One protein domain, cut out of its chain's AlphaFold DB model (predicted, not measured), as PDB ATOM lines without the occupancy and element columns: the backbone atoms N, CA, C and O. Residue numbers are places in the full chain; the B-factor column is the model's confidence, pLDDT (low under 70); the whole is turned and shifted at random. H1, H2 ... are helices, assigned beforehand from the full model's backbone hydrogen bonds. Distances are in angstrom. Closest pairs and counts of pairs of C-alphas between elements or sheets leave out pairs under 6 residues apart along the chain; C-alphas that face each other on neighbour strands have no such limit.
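What this domain is: This is residues 2 to 44 of the 129 residues of the protein "Phosphoglucosamine mutase" of Acetomicrobium flavidum (UniProt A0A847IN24). An open U: the helix H1 makes its base, the short helix H2 turns off at one end to begin one side, and residues 2 to 17, a looped stretch with no named element, make the other side at the end where H1 begins. The printed part has 43 residues with two named helices, H1 then H2, and no named strand. The class is all helix, though the helices hold 21 residues, under half. The whole is only just loose, close to compact, with a radius of gyration of the C-alphas of 11.4 A and spans of 29 by 21 by 13 A.

How they stand to each other: Look first at H1, residues 18 to 32, then at H2, residues 36 to 41. They are close but not clearly touching; their closest C-alphas, those of Cys 29 and Ile 36, are 6.5 A apart. Their lines stand about perpendicular, at 80 degrees. In H1 and H2 every O i to N i+4 pair is within hydrogen-bond range.

Where its parts are: Find C-alpha 18 at (30.594, -25.792, 57.821); from there H1 runs 20.8 A to C-alpha 32. H2 ends at C-alpha 41, at (43.295, -35.903, 44.342).

The domain as a whole: The C-alphas farthest apart, those of Gln 14 and Glu 38, are 29.8 A apart. The printed part has no cut, and the link from H1 to H2 is tight. No printed residue of this model has a pLDDT under 70.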
ATOM      1  N   GLU A   2      37.417 -18.960  52.325       86.75
ATOM      2  CA  GLU A   2      38.773 -18.661  52.799       86.75
ATOM      3  C   GLU A   2      39.592 -19.943  53.015       86.75
ATOM      4  O   GLU A   2      39.027 -21.023  53.183       86.75
ATOM      5  N   GLN A   3      40.924 -19.825  53.091       76.81
ATOM      6  CA  GLN A   3      41.825 -20.964  53.355       76.81
ATOM      7  C   GLN A   3      41.595 -21.607  54.738       76.81
ATOM      8  O   GLN A   3      41.952 -22.758  54.955       76.81
ATOM      9  N   SER A   4      40.966 -20.882  55.666       84.38
ATOM     10  CA  SER A   4      40.535 -21.382  56.978       84.38
ATOM     11  C   SER A   4      39.406 -22.421  56.903       84.38
ATOM     12  O   SER A   4      39.075 -23.021  57.922       84.38
ATOM     13  N   GLY A   5      38.789 -22.608  55.730       88.00
ATOM     14  CA  GLY A   5      37.580 -23.416  55.557       88.00
ATOM     15  C   GLY A   5      36.282 -22.626  55.750       88.00
ATOM     16  O   GLY A   5      35.199 -23.200  55.665       88.00
ATOM     17  N   HIS A   6      36.352 -21.307  55.971       93.38
ATOM     18  CA  HIS A   6      35.163 -20.458  56.042       93.38
ATOM     19  C   HIS A   6      34.540 -20.284  54.646       93.38
ATOM     20  O   HIS A   6      35.046 -19.531  53.805       93.38
ATOM     21  N   ILE A   7      33.452 -21.004  54.370       95.62
ATOM     22  CA  ILE A   7      32.760 -21.009  53.074       95.62
ATOM     23  C   ILE A   7      31.311 -20.559  53.265       95.62
ATOM     24  O   ILE A   7      30.600 -21.062  54.128       95.62
ATOM     25  N   ILE A   8      30.890 -19.597  52.439       95.56
ATOM     26  CA  ILE A   8      29.521 -19.077  52.388       95.56
ATOM     27  C   ILE A   8      28.875 -19.602  51.108       95.56
ATOM     28  O   ILE A   8      29.303 -19.230  50.013       95.56
ATOM     29  N   VAL A   9      27.854 -20.442  51.257       94.81
ATOM     30  CA  VAL A   9      27.005 -20.917  50.157       94.81
ATOM     31  C   VAL A   9      25.813 -19.967  50.072       94.81
ATOM     32  O   VAL A   9      24.846 -20.117  50.816       94.81
ATOM     33  N   LYS A  10      25.928 -18.918  49.246       93.44
ATOM     34  CA  LYS A  10      25.015 -17.754  49.258       93.44
ATOM     35  C   LYS A  10      23.554 -18.119  49.002       93.44
ATOM     36  O   LYS A  10      22.658 -17.406  49.445       93.44
ATOM     37  N   GLU A  11      23.330 -19.213  48.294       94.31
ATOM     38  CA  GLU A  11      22.026 -19.772  47.963       94.31
ATOM     39  C   GLU A  11      21.296 -20.322  49.202       94.31
ATOM     40  O   GLU A  11      20.074 -20.465  49.182       94.31
ATOM     41  N   HIS A  12      22.023 -20.612  50.288       93.75
ATOM     42  CA  HIS A  12      21.488 -21.260  51.489       93.75
ATOM     43  C   HIS A  12      21.736 -20.474  52.778       93.75
ATOM     44  O   HIS A  12      20.871 -20.442  53.652       93.75
ATOM     45  N   VAL A  13      22.897 -19.831  52.912       94.44
ATOM     46  CA  VAL A  13      23.330 -19.164  54.145       94.44
ATOM     47  C   VAL A  13      23.966 -17.805  53.854       94.44
ATOM     48  O   VAL A  13      24.608 -17.591  52.830       94.44
ATOM     49  N   GLN A  14      23.800 -16.867  54.788       94.25
ATOM     50  CA  GLN A  14      24.357 -15.507  54.693       94.25
ATOM     51  C   GLN A  14      25.717 -15.356  55.405       94.25
ATOM     52  O   GLN A  14      26.335 -14.297  55.343       94.25
ATOM     53  N   THR A  15      26.188 -16.400  56.088       95.12
ATOM     54  CA  THR A  15      27.479 -16.453  56.793       95.12
ATOM     55  C   THR A  15      28.139 -17.808  56.554       95.12
ATOM     56  O   THR A  15      27.525 -18.694  55.960       95.12
ATOM     57  N   GLY A  16      29.392 -17.973  56.977       94.75
ATOM     58  CA  GLY A  16      30.088 -19.241  56.805       94.75
ATOM     59  C   GLY A  16      29.469 -20.341  57.657       94.75
ATOM     60  O   GLY A  16      29.328 -20.184  58.869       94.75
ATOM     61  N   ASP A  17      29.133 -21.454  57.012       96.50
ATOM     62  CA  ASP A  17      28.490 -22.606  57.643       96.50
ATOM     63  C   ASP A  17      29.173 -23.897  57.174       96.50
ATOM     64  O   ASP A  17      29.087 -24.291  56.005       96.50
ATOM     65  N   GLY A  18      29.868 -24.556  58.102       95.12
ATOM     66  CA  GLY A  18      30.594 -25.792  57.821       95.12
ATOM     67  C   GLY A  18      29.686 -26.995  57.560       95.12
ATOM     68  O   GLY A  18      30.059 -27.860  56.769       95.12
ATOM     69  N   LEU A  19      28.490 -27.052  58.157       96.56
ATOM     70  CA  LEU A  19      27.538 -28.145  57.930       96.56
ATOM     71  C   LEU A  19      26.921 -28.029  56.540       96.56
ATOM     72  O   LEU A  19      26.932 -28.998  55.782       96.56
ATOM     73  N   CYS A  20      26.455 -26.831  56.177       96.19
ATOM     74  CA  CYS A  20      25.951 -26.555  54.833       96.19
ATOM     75  C   CYS A  20      27.026 -26.860  53.780       96.19
ATOM     76  O   CYS A  20      26.778 -27.610  52.839       96.19
ATOM     77  N   THR A  21      28.252 -26.373  53.994       95.75
ATOM     78  CA  THR A  21      29.392 -26.638  53.104       95.75
ATOM     79  C   THR A  21      29.685 -28.135  52.968       95.75
ATOM     80  O   THR A  21      29.905 -28.612  51.857       95.75
ATOM     81  N   SER A  22      29.641 -28.893  54.068       94.50
ATOM     82  CA  SER A  22      29.872 -30.346  54.051       94.50
ATOM     83  C   SER A  22      28.812 -31.081  53.229       94.50
ATOM     84  O   SER A  22      29.140 -31.981  52.460       94.50
ATOM     85  N   LEU A  23      27.543 -30.680  53.345       95.62
ATOM     86  CA  LEU A  23      26.458 -31.261  52.552       95.62
ATOM     87  C   LEU A  23      26.596 -30.933  51.062       95.62
ATOM     88  O   LEU A  23      26.414 -31.823  50.236       95.62
ATOM     89  N   MET A  24      26.970 -29.697  50.719       94.69
ATOM     90  CA  MET A  24      27.240 -29.305  49.328       94.69
ATOM     91  C   MET A  24      28.415 -30.086  48.734       94.69
ATOM     92  O   MET A  24      28.354 -30.512  47.584       94.69
ATOM     93  N   PHE A  25      29.463 -30.333  49.521       93.31
ATOM     94  CA  PHE A  25      30.589 -31.164  49.097       93.31
ATOM     95  C   PHE A  25      30.160 -32.613  48.817       93.31
ATOM     96  O   PHE A  25      30.463 -33.148  47.754       93.31
ATOM     97  N   LEU A  26      29.386 -33.231  49.718       94.44
ATOM     98  CA  LEU A  26      28.851 -34.584  49.510       94.44
ATOM     99  C   LEU A  26      27.898 -34.663  48.310       94.44
ATOM    100  O   LEU A  26      27.885 -35.665  47.593       94.44
ATOM    101  N   GLN A  27      27.107 -33.614  48.078       94.75
ATOM    102  CA  GLN A  27      26.279 -33.501  46.884       94.75
ATOM    103  C   GLN A  27      27.145 -33.487  45.617       94.75
ATOM    104  O   GLN A  27      26.855 -34.246  44.696       94.75
ATOM    105  N   ALA A  28      28.231 -32.710  45.596       93.12
ATOM    106  CA  ALA A  28      29.161 -32.672  44.470       93.12
ATOM    107  C   ALA A  28      29.839 -34.032  44.219       93.12
ATOM    108  O   ALA A  28      29.879 -34.470  43.072       93.12
ATOM    109  N   CYS A  29      30.287 -34.747  45.263       93.88
ATOM    110  CA  CYS A  29      30.785 -36.130  45.131       93.88
ATOM    111  C   CYS A  29      29.766 -37.023  44.409       93.88
ATOM    112  O   CYS A  29      30.100 -37.740  43.465       93.88
ATOM    113  N   LYS A  30      28.495 -36.942  44.819       95.25
ATOM    114  CA  LYS A  30      27.412 -37.729  44.222       95.25
ATOM    115  C   LYS A  30      27.135 -37.341  42.766       95.25
ATOM    116  O   LYS A  30      26.917 -38.227  41.947       95.25
ATOM    117  N   GLU A  31      27.114 -36.049  42.447       95.56
ATOM    118  CA  GLU A  31      26.859 -35.544  41.089       95.56
ATOM    119  C   GLU A  31      27.992 -35.884  40.117       95.56
ATOM    120  O   GLU A  31      27.732 -36.220  38.963       95.56
ATOM    121  N   LEU A  32      29.237 -35.843  40.595       92.94
ATOM    122  CA  LEU A  32      30.429 -36.201  39.825       92.94
ATOM    123  C   LEU A  32      30.679 -37.714  39.779       92.94
ATOM    124  O   LEU A  32      31.508 -38.161  38.993       92.94
ATOM    125  N   ASN A  33      29.952 -38.497  40.585       94.44
ATOM    126  CA  ASN A  33      30.170 -39.930  40.780       94.44
ATOM    127  C   ASN A  33      31.631 -40.252  41.150       94.44
ATOM    128  O   ASN A  33      32.217 -41.199  40.627       94.44
ATOM    129  N   LEU A  34      32.195 -39.433  42.040       92.81
ATOM    130  CA  LEU A  34      33.535 -39.588  42.597       92.81
ATOM    131  C   LEU A  34      33.429 -39.791  44.103       92.81
ATOM    132  O   LEU A  34      32.589 -39.171  44.771       92.81
ATOM    133  N   ASP A  35      34.293 -40.633  44.652       93.06
ATOM    134  CA  ASP A  35      34.492 -40.667  46.091       93.06
ATOM    135  C   ASP A  35      35.261 -39.422  46.583       93.06
ATOM    136  O   ASP A  35      35.708 -38.563  45.817       93.06
ATOM    137  N   ILE A  36      35.357 -39.269  47.905       90.31
ATOM    138  CA  ILE A  36      36.014 -38.105  48.513       90.31
ATOM    139  C   ILE A  36      37.511 -38.071  48.170       90.31
ATOM    140  O   ILE A  36      38.055 -36.985  47.986       90.31
ATOM    141  N   GLY A  37      38.173 -39.228  48.112       88.44
ATOM    142  CA  GLY A  37      39.599 -39.320  47.801       88.44
ATOM    143  C   GLY A  37      39.876 -38.896  46.364       88.44
ATOM    144  O   GLY A  37      40.704 -38.019  46.140       88.44
ATOM    145  N   GLU A  38      39.100 -39.423  45.418       88.38
ATOM    146  CA  GLU A  38      39.185 -39.080  43.996       88.38
ATOM    147  C   GLU A  38      38.973 -37.580  43.759       88.38
ATOM    148  O   GLU A  38      39.741 -36.940  43.041       88.38
ATOM    149  N   LEU A  39      37.967 -36.986  44.410       85.62
ATOM    150  CA  LEU A  39      37.672 -35.562  44.252       85.62
ATOM    151  C   LEU A  39      38.769 -34.657  44.842       85.62
ATOM    152  O   LEU A  39      39.000 -33.556  44.338       85.62
ATOM    153  N   VAL A  40      39.433 -35.092  45.916       84.44
ATOM    154  CA  VAL A  40      40.535 -34.343  46.542       84.44
ATOM    155  C   VAL A  40      41.829 -34.481  45.737       84.44
ATOM    156  O   VAL A  40      42.570 -33.502  45.634       84.44
ATOM    157  N   ASP A  41      42.081 -35.638  45.125       82.94
ATOM    158  CA  ASP A  41      43.295 -35.903  44.342       82.94
ATOM    159  C   ASP A  41      43.361 -35.098  43.028       82.94
ATOM    160  O   ASP A  41      44.451 -34.737  42.574       82.94
ATOM    161  N   GLU A  42      42.214 -34.708  42.461       77.38
ATOM    162  CA  GLU A  42      42.136 -33.769  41.326       77.38
ATOM    163  C   GLU A  42      42.701 -32.373  41.671       77.38
ATOM    164  O   GLU A  42      43.123 -31.608  40.794       77.38
ATOM    165  N   PHE A  43      42.769 -32.021  42.960       78.88
ATOM    166  CA  PHE A  43      43.360 -30.772  43.413       78.88
ATOM    167  C   PHE A  43      44.833 -30.953  43.796       78.88
ATOM    168  O   PHE A  43      45.185 -31.357  44.898       78.88
ATOM    169  N   SER A  44      45.727 -30.547  42.893       80.62
ATOM    170  CA  SER A  44      47.169 -30.481  43.158       80.62
ATOM    171  C   SER A  44      47.608 -29.057  43.543       80.62
ATOM    172  O   SER A  44      47.955 -28.273  42.641       80.62
TER     173      SER A  44